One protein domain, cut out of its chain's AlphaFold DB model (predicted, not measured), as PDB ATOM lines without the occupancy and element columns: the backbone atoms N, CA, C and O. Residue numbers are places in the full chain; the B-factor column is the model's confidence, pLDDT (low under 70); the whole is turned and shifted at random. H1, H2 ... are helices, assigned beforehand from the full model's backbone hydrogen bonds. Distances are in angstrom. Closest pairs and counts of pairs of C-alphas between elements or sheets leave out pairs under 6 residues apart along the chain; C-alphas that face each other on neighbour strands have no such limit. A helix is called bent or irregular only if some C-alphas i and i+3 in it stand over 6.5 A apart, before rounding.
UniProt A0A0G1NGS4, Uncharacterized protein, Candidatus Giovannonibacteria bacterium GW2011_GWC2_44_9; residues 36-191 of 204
ATOM      1  N   LEU A  36     266.567 203.154 162.812       77.69
ATOM      2  CA  LEU A  36     266.876 203.474 164.213       77.69
ATOM      3  C   LEU A  36     266.102 204.700 164.720       77.69
ATOM      4  O   LEU A  36     265.651 204.731 165.868       77.69
ATOM      5  N   ARG A  37     265.909 205.718 163.870       75.62
ATOM      6  CA  ARG A  37     265.086 206.893 164.199       75.62
ATOM      7  C   ARG A  37     263.609 206.531 164.343       75.62
ATOM      8  O   ARG A  37     262.952 207.050 165.244       75.62
ATOM      9  N   GLN A  38     263.083 205.670 163.476       83.31
ATOM     10  CA  GLN A  38     261.699 205.201 163.558       83.31
ATOM     11  C   GLN A  38     261.468 204.364 164.817       83.31
ATOM     12  O   GLN A  38     260.530 204.645 165.559       83.31
ATOM     13  N   GLU A  39     262.361 203.425 165.126       84.06
ATOM     14  CA  GLU A  39     262.295 202.633 166.356       84.06
ATOM     15  C   GLU A  39     262.351 203.513 167.607       84.06
ATOM     16  O   GLU A  39     261.589 203.310 168.551       84.06
ATOM     17  N   ALA A  40     263.228 204.522 167.630       81.19
ATOM     18  CA  ALA A  40     263.314 205.459 168.747       81.19
ATOM     19  C   ALA A  40     262.020 206.276 168.918       81.19
ATOM     20  O   ALA A  40     261.581 206.504 170.048       81.19
ATOM     21  N   LYS A  41     261.380 206.683 167.814       82.50
ATOM     22  CA  LYS A  41     260.075 207.364 167.842       82.50
ATOM     23  C   LYS A  41     258.964 206.447 168.345       82.50
ATOM     24  O   LYS A  41     258.220 206.854 169.229       82.50
ATOM     25  N   GLN A  42     258.904 205.210 167.861       87.44
ATOM     26  CA  GLN A  42     257.922 204.222 168.308       87.44
ATOM     27  C   GLN A  42     258.080 203.907 169.797       87.44
ATOM     28  O   GLN A  42     257.113 203.987 170.549       87.44
ATOM     29  N   LYS A  43     259.309 203.635 170.256       86.75
ATOM     30  CA  LYS A  43     259.606 203.412 171.681       86.75
ATOM     31  C   LYS A  43     259.129 204.582 172.535       86.75
ATOM     32  O   LYS A  43     258.522 204.380 173.582       86.75
ATOM     33  N   ARG A  44     259.351 205.812 172.070       83.31
ATOM     34  CA  ARG A  44     258.860 207.012 172.746       83.31
ATOM     35  C   ARG A  44     257.333 207.079 172.778       83.31
ATOM     36  O   ARG A  44     256.776 207.415 173.816       83.31
ATOM     37  N   GLU A  45     256.656 206.816 171.667       87.75
ATOM     38  CA  GLU A  45     255.191 206.843 171.613       87.75
ATOM     39  C   GLU A  45     254.574 205.819 172.565       87.75
ATOM     40  O   GLU A  45     253.657 206.165 173.311       87.75
ATOM     41  N   VAL A  46     255.130 204.607 172.608       89.69
ATOM     42  CA  VAL A  46     254.725 203.559 173.551       89.69
ATOM     43  C   VAL A  46     254.911 204.033 174.991       89.69
ATOM     44  O   VAL A  46     253.951 204.031 175.757       89.69
ATOM     45  N   LEU A  47     256.095 204.544 175.347       86.50
ATOM     46  CA  LEU A  47     256.356 205.067 176.694       86.50
ATOM     47  C   LEU A  47     255.396 206.205 177.077       86.50
ATOM     48  O   LEU A  47     254.867 206.229 178.188       86.50
ATOM     49  N   MET A  48     255.100 207.115 176.146       84.25
ATOM     50  CA  MET A  48     254.137 208.199 176.361       84.25
ATOM     51  C   MET A  48     252.715 207.678 176.588       84.25
ATOM     52  O   MET A  48     251.978 208.221 177.416       84.25
ATOM     53  N   GLN A  49     252.299 206.651 175.846       91.56
ATOM     54  CA  GLN A  49     250.994 206.019 176.025       91.56
ATOM     55  C   GLN A  49     250.912 205.292 177.366       91.56
ATOM     56  O   GLN A  49     249.947 205.494 178.102       91.56
ATOM     57  N   GLU A  50     251.942 204.531 177.732       90.38
ATOM     58  CA  GLU A  50     252.034 203.878 179.038       90.38
ATOM     59  C   GLU A  50     251.993 204.897 180.179       90.38
ATOM     60  O   GLU A  50     251.270 204.710 181.160       90.38
ATOM     61  N   PHE A  51     252.706 206.016 180.048       90.88
ATOM     62  CA  PHE A  51     252.685 207.095 181.030       90.88
ATOM     63  C   PHE A  51     251.285 207.710 181.179       90.88
ATOM     64  O   PHE A  51     250.811 207.916 182.301       90.88
ATOM     65  N   LYS A  52     250.581 207.947 180.065       90.50
ATOM     66  CA  LYS A  52     249.186 208.421 180.077       90.50
ATOM     67  C   LYS A  52     248.238 207.394 180.699       90.50
ATOM     68  O   LYS A  52     247.416 207.762 181.533       90.50
ATOM     69  N   ALA A  53     248.381 206.114 180.372       92.75
ATOM     70  CA  ALA A  53     247.576 205.049 180.965       92.75
ATOM     71  C   ALA A  53     247.810 204.947 182.484       92.75
ATOM     72  O   ALA A  53     246.862 204.888 183.272       92.75
ATOM     73  N   ARG A  54     249.071 205.024 182.928       90.38
ATOM     74  CA  ARG A  54     249.437 205.066 184.355       90.38
ATOM     75  C   ARG A  54     248.900 206.307 185.067       90.38
ATOM     76  O   ARG A  54     248.556 206.253 186.244       90.38
ATOM     77  N   ARG A  55     248.807 207.443 184.375       90.19
ATOM     78  CA  ARG A  55     248.160 208.656 184.894       90.19
ATOM     79  C   ARG A  55     246.667 208.441 185.134       90.19
ATOM     80  O   ARG A  55     246.183 208.808 186.204       90.19
ATOM     81  N   GLU A  56     245.950 207.858 184.181       92.81
ATOM     82  CA  GLU A  56     244.504 207.648 184.313       92.81
ATOM     83  C   GLU A  56     244.164 206.587 185.364       92.81
ATOM     84  O   GLU A  56     243.317 206.827 186.224       92.81
ATOM     85  N   THR A  57     244.895 205.472 185.392       91.81
ATOM     86  CA  THR A  57     244.753 204.451 186.448       91.81
ATOM     87  C   THR A  57     245.013 205.036 187.837       91.81
ATOM     88  O   THR A  57     244.201 204.864 188.746       91.81
ATOM     89  N   PHE A  58     246.070 205.838 187.997       91.62
ATOM     90  CA  PHE A  58     246.367 206.499 189.267       91.62
ATOM     91  C   PHE A  58     245.241 207.435 189.739       91.62
ATOM     92  O   PHE A  58     244.946 207.499 190.938       91.62
ATOM     93  N   LYS A  59     244.597 208.165 188.818       90.31
ATOM     94  CA  LYS A  59     243.435 209.015 189.132       90.31
ATOM     95  C   LYS A  59     242.212 208.179 189.507       90.31
ATOM     96  O   LYS A  59     241.567 208.489 190.504       90.31
ATOM     97  N   ALA A  60     241.918 207.124 188.750       91.75
ATOM     98  CA  ALA A  60     240.773 206.247 188.997       91.75
ATOM     99  C   ALA A  60     240.852 205.566 190.374       91.75
ATOM    100  O   ALA A  60     239.845 205.381 191.054       91.75
ATOM    101  N   GLU A  61     242.062 205.251 190.836       91.19
ATOM    102  CA  GLU A  61     242.295 204.627 192.138       91.19
ATOM    103  C   GLU A  61     242.353 205.619 193.312       91.19
ATOM    104  O   GLU A  61     242.568 205.203 194.452       91.19
ATOM    105  N   ALA A  62     242.157 206.922 193.082       89.25
ATOM    106  CA  ALA A  62     242.279 207.943 194.126       89.25
ATOM    107  C   ALA A  62     241.373 207.670 195.334       89.25
ATOM    108  O   ALA A  62     241.850 207.684 196.467       89.25
ATOM    109  N   GLN A  63     240.099 207.338 195.104       89.19
ATOM    110  CA  GLN A  63     239.157 207.079 196.194       89.19
ATOM    111  C   GLN A  63     239.598 205.884 197.053       89.19
ATOM    112  O   GLN A  63     239.686 205.995 198.275       89.19
ATOM    113  N   LYS A  64     239.999 204.778 196.410       90.62
ATOM    114  CA  LYS A  64     240.512 203.581 197.097       90.62
ATOM    115  C   LYS A  64     241.750 203.902 197.943       90.62
ATOM    116  O   LYS A  64     241.866 203.426 199.072       90.62
ATOM    117  N   ARG A  65     242.661 204.731 197.418       91.50
ATOM    118  CA  ARG A  65     243.861 205.185 198.142       91.50
ATOM    119  C   ARG A  65     243.494 206.029 199.359       91.50
ATOM    120  O   ARG A  65     244.026 205.787 200.441       91.50
ATOM    121  N   VAL A  66     242.566 206.974 199.210       89.50
ATOM    122  CA  VAL A  66     242.080 207.801 200.323       89.50
ATOM    123  C   VAL A  66     241.475 206.921 201.413       89.50
ATOM    124  O   VAL A  66     241.861 207.061 202.571       89.50
ATOM    125  N   ASP A  67     240.604 205.975 201.067       92.62
ATOM    126  CA  ASP A  67     239.950 205.096 202.042       92.62
ATOM    127  C   ASP A  67     240.951 204.202 202.786       92.62
ATOM    128  O   ASP A  67     240.868 204.043 204.009       92.62
ATOM    129  N   ALA A  68     241.962 203.681 202.083       90.94
ATOM    130  CA  ALA A  68     243.057 202.940 202.703       90.94
ATOM    131  C   ALA A  68     243.864 203.814 203.682       90.94
ATOM    132  O   ALA A  68     244.223 203.365 204.772       90.94
ATOM    133  N   LEU A  69     244.108 205.080 203.335       89.81
ATOM    134  CA  LEU A  69     244.795 206.030 204.210       89.81
ATOM    135  C   LEU A  69     243.949 206.431 205.424       89.81
ATOM    136  O   LEU A  69     244.508 206.548 206.517       89.81
ATOM    137  N   LYS A  70     242.625 206.600 205.271       92.56
ATOM    138  CA  LYS A  70     241.717 206.926 206.387       92.56
ATOM    139  C   LYS A  70     241.830 205.885 207.501       92.56
ATOM    140  O   LYS A  70     241.956 206.262 208.664       92.56
ATOM    141  N   LYS A  71     241.898 204.597 207.142       90.94
ATOM    142  CA  LYS A  71     242.065 203.478 208.092       90.94
ATOM    143  C   LYS A  71     243.372 203.531 208.892       90.94
ATOM    144  O   LYS A  71     243.432 202.972 209.979       90.94
ATOM    145  N   LYS A  72     244.425 204.168 208.365       88.62
ATOM    146  CA  LYS A  72     245.755 204.222 209.005       88.62
ATOM    147  C   LYS A  72     246.037 205.531 209.736       88.62
ATOM    148  O   LYS A  72     246.780 205.530 210.711       88.62
ATOM    149  N   PHE A  73     245.493 206.645 209.253       87.06
ATOM    150  CA  PHE A  73     245.891 207.984 209.696       87.06
ATOM    151  C   PHE A  73     244.736 208.856 210.194       87.06
ATOM    152  O   PHE A  73     244.991 209.973 210.648       87.06
ATOM    153  N   GLY A  74     243.493 208.378 210.104       90.88
ATOM    154  CA  GLY A  74     242.301 209.188 210.327       90.88
ATOM    155  C   GLY A  74     241.951 210.054 209.114       90.88
ATOM    156  O   GLY A  74     242.757 210.267 208.205       90.88
ATOM    157  N   GLU A  75     240.718 210.555 209.092       91.12
ATOM    158  CA  GLU A  75     240.132 211.179 207.905       91.12
ATOM    159  C   GLU A  75     240.852 212.460 207.455       91.12
ATOM    160  O   GLU A  75     241.299 212.557 206.309       91.12
ATOM    161  N   GLU A  76     241.026 213.417 208.364       91.62
ATOM    162  CA  GLU A  76     241.614 214.726 208.054       91.62
ATOM    163  C   GLU A  76     243.081 214.637 207.623       91.62
ATOM    164  O   GLU A  76     243.575 215.411 206.797       91.62
ATOM    165  N   ARG A  77     243.828 213.683 208.182       89.31
ATOM    166  CA  ARG A  77     245.229 213.476 207.807       89.31
ATOM    167  C   ARG A  77     245.342 212.756 206.466       89.31
ATOM    168  O   ARG A  77     246.175 213.154 205.655       89.31
ATOM    169  N   ALA A  78     244.497 211.756 206.212       91.00
ATOM    170  CA  ALA A  78     244.455 211.042 204.939       91.00
ATOM    171  C   ALA A  78     244.147 211.985 203.767       91.00
ATOM    172  O   ALA A  78     244.900 212.001 202.792       91.00
ATOM    173  N   LYS A  79     243.114 212.831 203.903       92.19
ATOM    174  CA  LYS A  79     242.753 213.838 202.890       92.19
ATOM    175  C   LYS A  79     243.921 214.775 202.585       92.19
ATOM    176  O   LYS A  79     244.268 214.955 201.423       92.19
ATOM    177  N   ARG A  80     244.578 215.324 203.614       92.19
ATOM    178  CA  ARG A  80     245.725 216.236 203.437       92.19
ATOM    179  C   ARG A  80     246.912 215.574 202.742       92.19
ATOM    180  O   ARG A  80     247.524 216.186 201.870       92.19
ATOM    181  N   ILE A  81     247.237 214.337 203.117       91.19
ATOM    182  CA  ILE A  81     248.342 213.582 202.515       91.19
ATOM    183  C   ILE A  81     248.070 213.315 201.029       91.19
ATOM    184  O   ILE A  81     248.938 213.582 200.196       91.19
ATOM    185  N   ASP A  82     246.874 212.826 200.697       92.12
ATOM    186  CA  ASP A  82     246.498 212.527 199.315       92.12
ATOM    187  C   ASP A  82     246.414 213.792 198.452       92.12
ATOM    188  O   ASP A  82     247.014 213.848 197.380       92.12
ATOM    189  N   GLN A  83     245.777 214.855 198.951       93.38
ATOM    190  CA  GLN A  83     245.713 216.139 198.251       93.38
ATOM    191  C   GLN A  83     247.104 216.703 197.960       93.38
ATOM    192  O   GLN A  83     247.378 217.105 196.827       93.38
ATOM    193  N   PHE A  84     247.998 216.712 198.954       92.44
ATOM    194  CA  PHE A  84     249.366 217.192 198.775       92.44
ATOM    195  C   PHE A  84     250.099 216.395 197.690       92.44
ATOM    196  O   PHE A  84     250.710 216.978 196.788       92.44
ATOM    197  N   PHE A  85     250.006 215.065 197.740       93.94
ATOM    198  CA  PHE A  85     250.660 214.207 196.760       93.94
ATOM    199  C   PHE A  85     250.074 214.390 195.353       93.94
ATOM    200  O   PHE A  85     250.823 214.566 194.393       93.94
ATOM    201  N   ASN A  86     248.748 214.452 195.220       93.81
ATOM    202  CA  ASN A  86     248.077 214.642 193.934       93.81
ATOM    203  C   ASN A  86     248.400 216.002 193.299       93.81
ATOM    204  O   ASN A  86     248.645 216.078 192.093       93.81
ATOM    205  N   GLN A  87     248.461 217.081 194.087       94.38
ATOM    206  CA  GLN A  87     248.875 218.397 193.582       94.38
ATOM    207  C   GLN A  87     250.293 218.359 193.009       94.38
ATOM    208  O   GLN A  87     250.579 218.967 191.976       94.38
ATOM    209  N   MET A  88     251.185 217.641 193.678       94.56
ATOM    210  CA  MET A  88     252.569 217.504 193.269       94.56
ATOM    211  C   MET A  88     252.727 216.639 192.017       94.56
ATOM    212  O   MET A  88     253.407 217.052 191.080       94.56
ATOM    213  N   VAL A  89     252.029 215.503 191.955       95.69
ATOM    214  CA  VAL A  89     251.936 214.670 190.748       95.69
ATOM    215  C   VAL A  89     251.453 215.503 189.564       95.69
ATOM    216  O   VAL A  89     252.119 215.530 188.534       95.69
ATOM    217  N   LYS A  90     250.362 216.264 189.727       96.12
ATOM    218  CA  LYS A  90     249.824 217.132 188.671       96.12
ATOM    219  C   LYS A  90     250.855 218.154 188.183       96.12
ATOM    220  O   LYS A  90     250.962 218.391 186.982       96.12
ATOM    221  N   LYS A  91     251.631 218.756 189.091       96.38
ATOM    222  CA  LYS A  91     252.710 219.690 188.728       96.38
ATOM    223  C   LYS A  91     253.796 219.007 187.892       96.38
ATOM    224  O   LYS A  91     254.218 219.590 186.896       96.38
ATOM    225  N   PHE A  92     254.224 217.799 188.263       97.56
ATOM    226  CA  PHE A  92     255.242 217.068 187.505       97.56
ATOM    227  C   PHE A  92     254.737 216.579 186.153       97.56
ATOM    228  O   PHE A  92     255.442 216.762 185.171       97.56
ATOM    229  N   GLU A  93     253.517 216.047 186.074       97.00
ATOM    230  CA  GLU A  93     252.896 215.666 184.798       97.00
ATOM    231  C   GLU A  93     252.856 216.857 183.840       97.00
ATOM    232  O   GLU A  93     253.348 216.772 182.722       97.00
ATOM    233  N   ASN A  94     252.380 218.010 184.316       97.75
ATOM    234  CA  ASN A  94     252.339 219.222 183.503       97.75
ATOM    235  C   ASN A  94     253.743 219.693 183.084       97.75
ATOM    236  O   ASN A  94     253.908 220.248 181.998       97.75
ATOM    237  N   ALA A  95     254.753 219.531 183.944       97.88
ATOM    238  CA  ALA A  95     256.131 219.878 183.610       97.88
ATOM    239  C   ALA A  95     256.700 218.940 182.535       97.88
ATOM    240  O   ALA A  95     257.284 219.420 181.568       97.88
ATOM    241  N   ILE A  96     256.484 217.631 182.672       97.44
ATOM    242  CA  ILE A  96     256.885 216.609 181.698       97.44
ATOM    243  C   ILE A  96     256.197 216.854 180.347       97.44
ATOM    244  O   ILE A  96     256.876 216.902 179.324       97.44
ATOM    245  N   ASP A  97     254.888 217.126 180.341       96.62
ATOM    246  CA  ASP A  97     254.125 217.458 179.128       96.62
ATOM    247  C   ASP A  97     254.736 218.680 178.410       96.62
ATOM    248  O   ASP A  97     254.950 218.676 177.195       96.62
ATOM    249  N   ARG A  98     255.099 219.727 179.163       97.44
ATOM    250  CA  ARG A  98     255.764 220.923 178.615       97.44
ATOM    251  C   ARG A  98     257.152 220.620 178.046       97.44
ATOM    252  O   ARG A  98     257.489 221.156 176.991       97.44
ATOM    253  N   LEU A  99     257.946 219.793 178.728       97.69
ATOM    254  CA  LEU A  99     259.276 219.390 178.263       97.69
ATOM    255  C   LEU A  99     259.186 218.594 176.956       97.69
ATOM    256  O   LEU A  99     259.914 218.900 176.014       97.69
ATOM    257  N   ASN A 100     258.250 217.646 176.871       96.00
ATOM    258  CA  ASN A 100     257.983 216.872 175.660       96.00
ATOM    259  C   ASN A 100     257.595 217.776 174.483       96.00
ATOM    260  O   ASN A 100     258.226 217.709 173.426       96.00
ATOM    261  N   ASN A 101     256.644 218.689 174.698       96.25
ATOM    262  CA  ASN A 101     256.199 219.633 173.670       96.25
ATOM    263  C   ASN A 101     257.335 220.542 173.175       96.25
ATOM    264  O   ASN A 101     257.430 220.848 171.986       96.25
ATOM    265  N   LEU A 102     258.205 221.013 174.072       96.50
ATOM    266  CA  LEU A 102     259.328 221.861 173.675       96.50
ATOM    267  C   LEU A 102     260.399 221.058 172.926       96.50
ATOM    268  O   LEU A 102     260.909 221.542 171.918       96.50
ATOM    269  N   ALA A 103     260.682 219.826 173.344       96.31
ATOM    270  CA  ALA A 103     261.581 218.944 172.613       96.31
ATOM    271  C   ALA A 103     261.049 218.615 171.198       96.31
ATOM    272  O   ALA A 103     261.831 218.635 170.250       96.31
ATOM    273  N   ASP A 104     259.731 218.447 171.014       95.25
ATOM    274  CA  ASP A 104     259.103 218.273 169.688       95.25
ATOM    275  C   ASP A 104     259.265 219.503 168.791       95.25
ATOM    276  O   ASP A 104     259.620 219.407 167.614       95.25
ATOM    277  N   ARG A 105     259.059 220.694 169.358       95.56
ATOM    278  CA  ARG A 105     259.266 221.955 168.634       95.56
ATOM    279  C   ARG A 105     260.726 222.147 168.235       95.56
ATOM    280  O   ARG A 105     260.988 222.695 167.165       95.56
ATOM    281  N   ILE A 106     261.661 221.738 169.089       95.38
ATOM    282  CA  ILE A 106     263.092 221.780 168.788       95.38
ATOM    283  C   ILE A 106     263.422 220.805 167.660       95.38
ATOM    284  O   ILE A 106     264.045 221.224 166.692       95.38
ATOM    285  N   GLU A 107     262.957 219.560 167.733       94.44
ATOM    286  CA  GLU A 107     263.158 218.558 166.680       94.44
ATOM    287  C   GLU A 107     262.670 219.070 165.318       94.44
ATOM    288  O   GLU A 107     263.404 219.041 164.334       94.44
ATOM    289  N   SER A 108     261.464 219.649 165.280       94.12
ATOM    290  CA  SER A 108     260.914 220.265 164.068       94.12
ATOM    291  C   SER A 108     261.805 221.385 163.519       94.12
ATOM    292  O   SER A 108     261.999 221.483 162.308       94.12
ATOM    293  N   ARG A 109     262.376 222.227 164.391       92.31
ATOM    294  CA  ARG A 109     263.310 223.286 163.980       92.31
ATOM    295  C   ARG A 109     264.619 222.712 163.449       92.31
ATOM    296  O   ARG A 109     265.068 223.181 162.413       92.31
ATOM    297  N   LEU A 110     265.187 221.701 164.107       92.62
ATOM    298  CA  LEU A 110     266.418 221.049 163.653       92.62
ATOM    299  C   LEU A 110     266.245 220.422 162.273       92.62
ATOM    300  O   LEU A 110     267.102 220.622 161.425       92.62
ATOM    301  N   ASN A 111     265.120 219.753 162.017       91.12
ATOM    302  CA  ASN A 111     264.840 219.173 160.701       91.12
ATOM    303  C   ASN A 111     264.754 220.253 159.609       91.12
ATOM    304  O   ASN A 111     265.260 220.061 158.510       91.12
ATOM    305  N   LYS A 112     264.160 221.417 159.909       90.75
ATOM    306  CA  LYS A 112     264.133 222.557 158.973       90.75
ATOM    307  C   LYS A 112     265.523 223.160 158.749       90.75
ATOM    308  O   LYS A 112     265.831 223.569 157.638       90.75
ATOM    309  N   THR A 113     266.345 223.234 159.793       88.50
ATOM    310  CA  THR A 113     267.719 223.754 159.726       88.50
ATOM    311  C   THR A 113     268.646 222.820 158.939       88.50
ATOM    312  O   THR A 113     269.429 223.300 158.122       88.50
ATOM    313  N   GLU A 114     268.493 221.506 159.109       89.19
ATOM    314  CA  GLU A 114     269.188 220.472 158.327       89.19
ATOM    315  C   GLU A 114     268.785 220.509 156.851       89.19
ATOM    316  O   GLU A 114     269.648 220.524 155.982       89.19
ATOM    317  N   ALA A 115     267.484 220.627 156.557       87.88
ATOM    318  CA  ALA A 115     266.989 220.773 155.185       87.88
ATOM    319  C   ALA A 115     267.487 222.059 154.497       87.88
ATOM    320  O   ALA A 115     267.532 222.128 153.275       87.88
ATOM    321  N   ALA A 116     267.877 223.072 155.278       87.19
ATOM    322  CA  ALA A 116     268.528 224.283 154.787       87.19
ATOM    323  C   ALA A 116     270.059 224.138 154.631       87.19
ATOM    324  O   ALA A 116     270.730 225.139 154.392       87.19
ATOM    325  N   GLY A 117     270.611 222.930 154.792       87.44
ATOM    326  CA  GLY A 117     272.025 222.612 154.570       87.44
ATOM    327  C   GLY A 117     272.948 222.810 155.776       87.44
ATOM    328  O   GLY A 117     274.160 222.721 155.623       87.44
ATOM    329  N   ASN A 118     272.413 223.076 156.972       88.12
ATOM    330  CA  ASN A 118     273.236 223.267 158.172       88.12
ATOM    331  C   ASN A 118     273.468 221.931 158.890       88.12
ATOM    332  O   ASN A 118     272.520 221.170 159.098       88.12
ATOM    333  N   ASP A 119     274.687 221.686 159.374       89.50
ATOM    334  CA  ASP A 119     274.957 220.525 160.227       89.50
ATOM    335  C   ASP A 119     274.332 220.707 161.621       89.50
ATOM    336  O   ASP A 119     274.673 221.609 162.390       89.50
ATOM    337  N   VAL A 120     273.404 219.814 161.960       92.25
ATOM    338  CA  VAL A 120     272.711 219.779 163.255       92.25
ATOM    339  C   VAL A 120     273.011 218.512 164.054       92.25
ATOM    340  O   VAL A 120     272.363 218.276 165.077       92.25
ATOM    341  N   THR A 121     273.977 217.697 163.623       90.94
ATOM    342  CA  THR A 121     274.247 216.358 164.174       90.94
ATOM    343  C   THR A 121     274.458 216.405 165.685       90.94
ATOM    344  O   THR A 121     273.715 215.779 166.444       90.94
ATOM    345  N   LYS A 122     275.365 217.273 166.151       91.69
ATOM    346  CA  LYS A 122     275.648 217.449 167.587       91.69
ATOM    347  C   LYS A 122     274.413 217.878 168.382       91.69
ATOM    348  O   LYS A 122     274.215 217.440 169.514       91.69
ATOM    349  N   ILE A 123     273.566 218.733 167.809       93.75
ATOM    350  CA  ILE A 123     272.378 219.243 168.504       93.75
ATOM    351  C   ILE A 123     271.289 218.167 168.577       93.75
ATOM    352  O   ILE A 123     270.584 218.072 169.584       93.75
ATOM    353  N   LYS A 124     271.173 217.314 167.553       93.31
ATOM    354  CA  LYS A 124     270.289 216.139 167.586       93.31
ATOM    355  C   LYS A 124     270.705 215.149 168.675       93.31
ATOM    356  O   LYS A 124     269.833 214.656 169.390       93.31
ATOM    357  N   ASP A 125     272.002 214.933 168.875       92.44
ATOM    358  CA  ASP A 125     272.504 214.088 169.967       92.44
ATOM    359  C   ASP A 125     272.203 214.686 171.347       92.44
ATOM    360  O   ASP A 125     271.738 213.990 172.256       92.44
ATOM    361  N   GLN A 126     272.380 216.003 171.504       94.75
ATOM    362  CA  GLN A 126     271.978 216.699 172.728       94.75
ATOM    363  C   GLN A 126     270.467 216.562 172.977       94.75
ATOM    364  O   GLN A 126     270.052 216.273 174.102       94.75
ATOM    365  N   LEU A 127     269.639 216.704 171.936       95.31
ATOM    366  CA  LEU A 127     268.190 216.527 172.037       95.31
ATOM    367  C   LEU A 127     267.821 215.095 172.441       95.31
ATOM    368  O   LEU A 127     266.942 214.921 173.283       95.31
ATOM    369  N   LYS A 128     268.512 214.078 171.914       93.88
ATOM    370  CA  LYS A 128     268.340 212.685 172.350       93.88
ATOM    371  C   LYS A 128     268.610 212.542 173.851       93.88
ATOM    372  O   LYS A 128     267.755 212.044 174.575       93.88
ATOM    373  N   SER A 129     269.716 213.102 174.348       94.19
ATOM    374  CA  SER A 129     270.021 213.096 175.788       94.19
ATOM    375  C   SER A 129     268.968 213.823 176.637       94.19
ATOM    376  O   SER A 129     268.765 213.491 177.808       94.19
ATOM    377  N   VAL A 130     268.290 214.833 176.083       96.56
ATOM    378  CA  VAL A 130     267.147 215.477 176.744       96.56
ATOM    379  C   VAL A 130     265.947 214.534 176.807       96.56
ATOM    380  O   VAL A 130     265.328 214.435 177.866       96.56
ATOM    381  N   ARG A 131     265.632 213.813 175.722       95.38
ATOM    382  CA  ARG A 131     264.545 212.817 175.702       95.38
ATOM    383  C   ARG A 131     264.760 211.730 176.748       95.38
ATOM    384  O   ARG A 131     263.829 211.427 177.488       95.38
ATOM    385  N   ASP A 132     265.984 211.229 176.872       94.44
ATOM    386  CA  ASP A 132     266.324 210.210 177.868       94.44
ATOM    387  C   ASP A 132     266.063 210.718 179.298       94.44
ATOM    388  O   ASP A 132     265.486 210.015 180.126       94.44
ATOM    389  N   LYS A 133     266.396 211.987 179.586       96.75
ATOM    390  CA  LYS A 133     266.098 212.609 180.889       96.75
ATOM    391  C   LYS A 133     264.600 212.810 181.128       96.75
ATOM    392  O   LYS A 133     264.158 212.695 182.269       96.75
ATOM    393  N   ILE A 134     263.823 213.118 180.088       96.56
ATOM    394  CA  ILE A 134     262.358 213.219 180.190       96.56
ATOM    395  C   ILE A 134     261.764 211.842 180.515       96.56
ATOM    396  O   ILE A 134     260.989 211.733 181.462       96.56
ATOM    397  N   SER A 135     262.199 210.787 179.823       95.69
ATOM    398  CA  SER A 135     261.769 209.412 180.106       95.69
ATOM    399  C   SER A 135     262.166 208.957 181.518       95.69
ATOM    400  O   SER A 135     261.370 208.351 182.238       95.69
ATOM    401  N   ALA A 136     263.362 209.327 181.985       95.56
ATOM    402  CA  ALA A 136     263.769 209.081 183.367       95.56
ATOM    403  C   ALA A 136     262.858 209.801 184.382       95.56
ATOM    404  O   ALA A 136     262.551 209.246 185.438       95.56
ATOM    405  N   ALA A 137     262.388 211.017 184.071       97.06
ATOM    406  CA  ALA A 137     261.439 211.742 184.916       97.06
ATOM    407  C   ALA A 137     260.062 211.061 184.960       97.06
ATOM    408  O   ALA A 137     259.454 210.986 186.030       97.06
ATOM    409  N   GLU A 138     259.581 210.555 183.822       96.25
ATOM    410  CA  GLU A 138     258.330 209.792 183.710       96.25
ATOM    411  C   GLU A 138     258.380 208.519 184.561       96.25
ATOM    412  O   GLU A 138     257.484 208.284 185.379       96.25
ATOM    413  N   THR A 139     259.460 207.745 184.431       95.50
ATOM    414  CA  THR A 139     259.707 206.535 185.226       95.50
ATOM    415  C   THR A 139     259.756 206.856 186.717       95.50
ATOM    416  O   THR A 139     258.972 206.306 187.489       95.50
ATOM    417  N   ALA A 140     260.571 207.832 187.125       96.50
ATOM    418  CA  ALA A 140     260.698 208.208 188.532       96.50
ATOM    419  C   ALA A 140     259.370 208.704 189.138       96.50
ATOM    420  O   ALA A 140     259.074 208.443 190.308       96.50
ATOM    421  N   LEU A 141     258.545 209.415 188.359       97.19
ATOM    422  CA  LEU A 141     257.223 209.847 188.809       97.19
ATOM    423  C   LEU A 141     256.267 208.661 188.974       97.19
ATOM    424  O   LEU A 141     255.499 208.627 189.937       97.19
ATOM    425  N   ASN A 142     256.307 207.693 188.060       95.81
ATOM    426  CA  ASN A 142     255.511 206.473 188.167       95.81
ATOM    427  C   ASN A 142     255.920 205.629 189.380       95.81
ATOM    428  O   ASN A 142     255.044 205.144 190.096       95.81
ATOM    429  N   ASP A 143     257.214 205.533 189.674       94.38
ATOM    430  CA  ASP A 143     257.710 204.843 190.868       94.38
ATOM    431  C   ASP A 143     257.240 205.542 192.147       94.38
ATOM    432  O   ASP A 143     256.769 204.896 193.087       94.38
ATOM    433  N   ALA A 144     257.278 206.879 192.172       95.62
ATOM    434  CA  ALA A 144     256.741 207.659 193.283       95.62
ATOM    435  C   ALA A 144     255.232 207.424 193.476       95.62
ATOM    436  O   ALA A 144     254.781 207.250 194.611       95.62
ATOM    437  N   LYS A 145     254.450 207.385 192.385       95.25
ATOM    438  CA  LYS A 145     253.009 207.071 192.411       95.25
ATOM    439  C   LYS A 145     252.747 205.670 192.963       95.25
ATOM    440  O   LYS A 145     251.914 205.525 193.855       95.25
ATOM    441  N   ALA A 146     253.473 204.665 192.477       93.00
ATOM    442  CA  ALA A 146     253.337 203.279 192.923       93.00
ATOM    443  C   ALA A 146     253.681 203.136 194.412       93.00
ATOM    444  O   ALA A 146     252.922 202.546 195.184       93.00
ATOM    445  N   LYS A 147     254.782 203.758 194.852       93.69
ATOM    446  CA  LYS A 147     255.188 203.746 196.260       93.69
ATOM    447  C   LYS A 147     254.165 204.437 197.160       93.69
ATOM    448  O   LYS A 147     253.900 203.956 198.261       93.69
ATOM    449  N   PHE A 148     253.568 205.535 196.694       94.19
ATOM    450  CA  PHE A 148     252.499 206.219 197.415       94.19
ATOM    451  C   PHE A 148     251.225 205.372 197.511       94.19
ATOM    452  O   PHE A 148     250.643 205.276 198.589       94.19
ATOM    453  N   ALA A 149     250.819 204.710 196.424       91.69
ATOM    454  CA  ALA A 149     249.656 203.824 196.419       91.69
ATOM    455  C   ALA A 149     249.817 202.650 197.403       91.69
ATOM    456  O   ALA A 149     248.890 202.337 198.148       91.69
ATOM    457  N   GLY A 150     251.015 202.061 197.479       90.31
ATOM    458  CA  GLY A 150     251.331 200.977 198.417       90.31
ATOM    459  C   GLY A 150     251.562 201.415 199.870       90.31
ATOM    460  O   GLY A 150     251.707 200.570 200.753       90.31
ATOM    461  N   MET A 151     251.597 202.718 200.157       91.19
ATOM    462  CA  MET A 151     251.990 203.238 201.470       91.19
ATOM    463  C   MET A 151     251.057 202.791 202.603       91.19
ATOM    464  O   MET A 151     251.526 202.467 203.691       91.19
ATOM    465  N   ALA A 152     249.743 202.755 202.360       85.31
ATOM    466  CA  ALA A 152     248.755 202.377 203.376       85.31
ATOM    467  C   ALA A 152     248.810 200.882 203.745       85.31
ATOM    468  O   ALA A 152     248.409 200.509 204.848       85.31
ATOM    469  N   ALA A 153     249.316 200.042 202.840       88.50
ATOM    470  CA  ALA A 153     249.516 198.613 203.064       88.50
ATOM    471  C   ALA A 153     250.856 198.302 203.756       88.50
ATOM    472  O   ALA A 153     251.092 197.164 204.152       88.50
ATOM    473  N   SER A 154     251.736 199.297 203.913       89.88
ATOM    474  CA  SER A 154     253.035 199.104 204.553       89.88
ATOM    475  C   SER A 154     252.890 198.798 206.053       89.88
ATOM    476  O   SER A 154     252.047 199.415 206.715       89.88
ATOM    477  N   PRO A 155     253.739 197.914 206.617       88.50
ATOM    478  CA  PRO A 155     253.835 197.709 208.063       88.50
ATOM    479  C   PRO A 155     254.203 198.990 208.820       88.50
ATOM    480  O   PRO A 155     253.709 199.214 209.921       88.50
ATOM    481  N   ASP A 156     255.007 199.863 208.199       90.06
ATOM    482  CA  ASP A 156     255.344 201.190 208.718       90.06
ATOM    483  C   ASP A 156     254.992 202.294 207.702       90.06
ATOM    484  O   ASP A 156     255.830 202.745 206.904       90.06
ATOM    485  N   PRO A 157     253.741 202.787 207.742       87.62
ATOM    486  CA  PRO A 157     253.278 203.844 206.854       87.62
ATOM    487  C   PRO A 157     254.042 205.171 206.998       87.62
ATOM    488  O   PRO A 157     254.092 205.949 206.044       87.62
ATOM    489  N   LYS A 158     254.641 205.464 208.164       88.06
ATOM    490  CA  LYS A 158     255.395 206.713 208.372       88.06
ATOM    491  C   LYS A 158     256.722 206.665 207.622       88.06
ATOM    492  O   LYS A 158     257.050 207.620 206.912       88.06
ATOM    493  N   THR A 159     257.440 205.550 207.724       90.44
ATOM    494  CA  THR A 159     258.684 205.333 206.974       90.44
ATOM    495  C   THR A 159     258.417 205.246 205.473       90.44
ATOM    496  O   THR A 159     259.118 205.886 204.686       90.44
ATOM    497  N   ALA A 160     257.348 204.561 205.057       90.69
ATOM    498  CA  ALA A 160     256.938 204.534 203.655       90.69
ATOM    499  C   ALA A 160     256.648 205.949 203.111       90.69
ATOM    500  O   ALA A 160     257.095 206.293 202.015       90.69
ATOM    501  N   PHE A 161     255.996 206.817 203.894       89.88
ATOM    502  CA  PHE A 161     255.780 208.213 203.504       89.88
ATOM    503  C   PHE A 161     257.084 209.011 203.376       89.88
ATOM    504  O   PHE A 161     257.222 209.840 202.473       89.88
ATOM    505  N   ALA A 162     258.062 208.771 204.254       92.19
ATOM    506  CA  ALA A 162     259.377 209.399 204.153       92.19
ATOM    507  C   ALA A 162     260.089 209.003 202.848       92.19
ATOM    508  O   ALA A 162     260.626 209.870 202.158       92.19
ATOM    509  N   GLN A 163     260.005 207.730 202.450       92.00
ATOM    510  CA  GLN A 163     260.542 207.247 201.173       92.00
ATOM    511  C   GLN A 163     259.852 207.910 199.973       92.00
ATOM    512  O   GLN A 163     260.530 208.354 199.047       92.00
ATOM    513  N   VAL A 164     258.524 208.071 200.010       93.38
ATOM    514  CA  VAL A 164     257.785 208.806 198.965       93.38
ATOM    515  C   VAL A 164     258.313 210.236 198.820       93.38
ATOM    516  O   VAL A 164     258.535 210.698 197.701       93.38
ATOM    517  N   LYS A 165     258.579 210.941 199.928       92.62
ATOM    518  CA  LYS A 165     259.164 212.295 199.881       92.62
ATOM    519  C   LYS A 165     260.547 212.318 199.230       92.62
ATOM    520  O   LYS A 165     260.857 213.270 198.516       92.62
ATOM    521  N   VAL A 166     261.378 211.309 199.484       95.12
ATOM    522  CA  VAL A 166     262.704 211.195 198.856       95.12
ATOM    523  C   VAL A 166     262.562 210.997 197.348       95.12
ATOM    524  O   VAL A 166     263.170 211.750 196.589       95.12
ATOM    525  N   LEU A 167     261.694 210.078 196.911       94.94
ATOM    526  CA  LEU A 167     261.432 209.842 195.485       94.94
ATOM    527  C   LEU A 167     260.962 211.116 194.782       94.94
ATOM    528  O   LEU A 167     261.488 211.494 193.743       94.94
ATOM    529  N   VAL A 168     260.041 211.842 195.401       93.81
ATOM    530  CA  VAL A 168     259.532 213.130 194.917       93.81
ATOM    531  C   VAL A 168     260.631 214.184 194.740       93.81
ATOM    532  O   VAL A 168     260.638 214.928 193.752       93.81
ATOM    533  N   LYS A 169     261.569 214.279 195.691       95.62
ATOM    534  CA  LYS A 169     262.731 215.170 195.553       95.62
ATOM    535  C   LYS A 169     263.610 214.730 194.381       95.62
ATOM    536  O   LYS A 169     264.060 215.584 193.622       95.62
ATOM    537  N   GLY A 170     263.777 213.420 194.197       96.00
ATOM    538  CA  GLY A 170     264.434 212.831 193.029       96.00
ATOM    539  C   GLY A 170     263.768 213.246 191.716       96.00
ATOM    540  O   GLY A 170     264.435 213.813 190.853       96.00
ATOM    541  N   VAL A 171     262.444 213.091 191.601       97.25
ATOM    542  CA  VAL A 171     261.666 213.539 190.427       97.25
ATOM    543  C   VAL A 171     261.908 215.023 190.152       97.25
ATOM    544  O   VAL A 171     262.173 215.410 189.017       97.25
ATOM    545  N   THR A 172     261.896 215.861 191.193       97.06
ATOM    546  CA  THR A 172     262.173 217.301 191.056       97.06
ATOM    547  C   THR A 172     263.548 217.562 190.443       97.06
ATOM    548  O   THR A 172     263.671 218.401 189.548       97.06
ATOM    549  N   ALA A 173     264.581 216.873 190.928       97.81
ATOM    550  CA  ALA A 173     265.943 217.031 190.432       97.81
ATOM    551  C   ALA A 173     266.057 216.604 188.963       97.81
ATOM    552  O   ALA A 173     266.620 217.346 188.158       97.81
ATOM    553  N   ILE A 174     265.454 215.470 188.595       97.31
ATOM    554  CA  ILE A 174     265.473 214.954 187.219       97.31
ATOM    555  C   ILE A 174     264.739 215.913 186.272       97.31
ATOM    556  O   ILE A 174     265.292 216.292 185.242       97.31
ATOM    557  N   VAL A 175     263.543 216.390 186.642       97.81
ATOM    558  CA  VAL A 175     262.773 217.358 185.836       97.81
ATOM    559  C   VAL A 175     263.552 218.661 185.636       97.81
ATOM    560  O   VAL A 175     263.608 219.187 184.523       97.81
ATOM    561  N   LYS A 176     264.206 219.179 186.685       97.69
ATOM    562  CA  LYS A 176     265.079 220.361 186.568       97.69
ATOM    563  C   LYS A 176     266.281 220.097 185.660       97.69
ATOM    564  O   LYS A 176     266.635 220.965 184.864       97.69
ATOM    565  N   GLY A 177     266.884 218.913 185.755       97.62
ATOM    566  CA  GLY A 177     267.984 218.490 184.890       97.62
ATOM    567  C   GLY A 177     267.573 218.412 183.418       97.62
ATOM    568  O   GLY A 177     268.283 218.931 182.559       97.62
ATOM    569  N   ALA A 178     266.401 217.842 183.129       97.62
ATOM    570  CA  ALA A 178     265.827 217.801 181.786       97.62
ATOM    571  C   ALA A 178     265.565 219.213 181.240       97.62
ATOM    572  O   ALA A 178     265.950 219.516 180.113       97.62
ATOM    573  N   HIS A 179     264.985 220.101 182.055       97.81
ATOM    574  CA  HIS A 179     264.772 221.501 181.682       97.81
ATOM    575  C   HIS A 179     266.085 222.226 181.361       97.81
ATOM    576  O   HIS A 179     266.174 222.892 180.333       97.81
ATOM    577  N   LYS A 180     267.115 222.083 182.207       97.94
ATOM    578  CA  LYS A 180     268.427 222.698 181.966       97.94
ATOM    579  C   LYS A 180     269.031 222.213 180.646       97.94
ATOM    580  O   LYS A 180     269.382 223.033 179.809       97.94
ATOM    581  N   ALA A 181     269.055 220.900 180.426       97.12
ATOM    582  CA  ALA A 181     269.594 220.326 179.197       97.12
ATOM    583  C   ALA A 181     268.837 220.811 177.943       97.12
ATOM    584  O   ALA A 181     269.436 221.044 176.899       97.12
ATOM    585  N   LEU A 182     267.524 221.019 178.045       96.62
ATOM    586  CA  LEU A 182     266.709 221.574 176.966       96.62
ATOM    587  C   LEU A 182     267.043 223.050 176.681       96.62
ATOM    588  O   LEU A 182     267.075 223.457 175.521       96.62
ATOM    589  N   VAL A 183     267.314 223.850 177.717       96.69
ATOM    590  CA  VAL A 183     267.811 225.228 177.562       96.69
ATOM    591  C   VAL A 183     269.168 225.235 176.859       96.69
ATOM    592  O   VAL A 183     269.363 226.034 175.942       96.69
ATOM    593  N   ASP A 184     270.065 224.319 177.222       95.19
ATOM    594  CA  ASP A 184     271.379 224.187 176.586       95.19
ATOM    595  C   ASP A 184     271.237 223.874 175.085       95.19
ATOM    596  O   ASP A 184     271.841 224.555 174.258       95.19
ATOM    597  N   VAL A 185     270.343 222.948 174.711       94.88
ATOM    598  CA  VAL A 185     270.007 222.664 173.300       94.88
ATOM    599  C   VAL A 185     269.505 223.915 172.574       94.88
ATOM    600  O   VAL A 185     269.932 224.206 171.456       94.88
ATOM    601  N   VAL A 186     268.603 224.686 173.192       93.31
ATOM    602  CA  VAL A 186     268.092 225.932 172.596       93.31
ATOM    603  C   VAL A 186     269.217 226.944 172.372       93.31
ATOM    604  O   VAL A 186     269.217 227.632 171.349       93.31
ATOM    605  N   ASN A 187     270.175 227.038 173.292       92.44
ATOM    606  CA  ASN A 187     271.323 227.929 173.153       92.44
ATOM    607  C   ASN A 187     272.264 227.473 172.027       92.44
ATOM    608  O   ASN A 187     272.670 228.315 171.226       92.44
ATOM    609  N   SER A 188     272.506 226.165 171.871       89.38
ATOM    610  CA  SER A 188     273.259 225.615 170.731       89.38
ATOM    611  C   SER A 188     272.634 226.010 169.386       89.38
ATOM    612  O   SER A 188     273.333 226.424 168.464       89.38
ATOM    613  N   ILE A 189     271.300 225.960 169.278       87.50
ATOM    614  CA  ILE A 189     270.575 226.336 168.048       87.50
ATOM    615  C   ILE A 189     270.725 227.827 167.737       87.50
ATOM    616  O   ILE A 189     270.811 228.213 166.572       87.50
ATOM    617  N   LYS A 190     270.736 228.688 168.761       82.81
ATOM    618  CA  LYS A 190     270.969 230.127 168.566       82.81
ATOM    619  C   LYS A 190     272.381 230.399 168.051       82.81
ATOM    620  O   LYS A 190     272.528 231.265 167.196       82.81
ATOM    621  N   GLY A 191     273.374 229.640 168.520       76.12
ATOM    622  CA  GLY A 191     274.756 229.724 168.042       76.12
ATOM    623  C   GLY A 191     274.877 229.492 166.533       76.12
ATOM    624  O   GLY A 191     275.523 230.281 165.856       76.12
TER     625      GLY A 191
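This is residues 36 to 191 of the 204 residues of an uncharacterized protein of Candidatus Giovannonibacteria bacterium GW2011_GWC2_44_9 (UniProt A0A0G1NGS4). Four long helices lie side by side in a rod-shaped up-and-down bundle, with H3, H4 and H5 packed together as a triangle and H1 on the side of H4 away from H5. The short H2 sits at one end of the rod, where it joins H1 to H3, the longest helix. The printed part has 156 residues with five named helices, H1 to H5 in that order along the chain, and no named strand; the class is all helix. The whole is loose, with a radius of gyration of the C-alphas of 18.9 A, and spans 64 by 25 by 21 A.

H3, residues 75 to 115, touches H4, residues 121 to 153, at a shallow tilt of 15 degrees, opposite ways; the two form a helical hairpin, and their closest C-alphas are those of Ile 96 and Ile 134, 6.6 A apart. With its residues 92 to 106 alone, H3 also touches H5, residues 157 to 191, at a shallow tilt of 20 degrees, the same way, the closest C-alphas being those of Leu 99 and His 179 at 6.8 A. H4 and H5 form another hairpin and touch with 40 pairs of C-alphas within 8 A, the closest those of Lys 133 and Ala 178 at 5.3 A. H4 is the hub, touching four helices. H1, residues 36 to 60, touches H4 with residues 47 to 58 alone, at a shallow tilt of 25 degrees, the same way; the closest C-alphas are those of Phe 51 and Glu 138, 6.8 A apart. H1 and H3 are near each other, while H1 and H5 are apart. H2, residues 62 to 73, touches H3 at a steep tilt of 41 degrees, opposite ways, as a hairpin, with the C-alphas of Leu 69 and Ala 78 the closest at 5.1 A. Every O i to N i+4 pair is within hydrogen-bond range in H1, H3 and H5, against 7 of 8 in H2 and 27 of 29 in H4.

H3 measures 59.9 A from C-alpha 75 at (240.132, 211.179, 207.905) to C-alpha 115. H4 measures 49.4 A and is irregular, with C-alphas 149 and 152 at 7.2 A. H5 measures 51.4 A and ends with C-alpha 191 at (274.756, 229.724, 168.042). H1 begins with C-alpha 36 at (266.876, 203.474, 164.213) and measures 36.1 A; H2 measures 16.0 A.

The two C-alphas farthest apart are those of Gly 74 and Gly 117, at 64.6 A. The printed part has no cut, and its four links are tight. The mean pLDDT of the printed part is 92.2, and no printed residue is under 70.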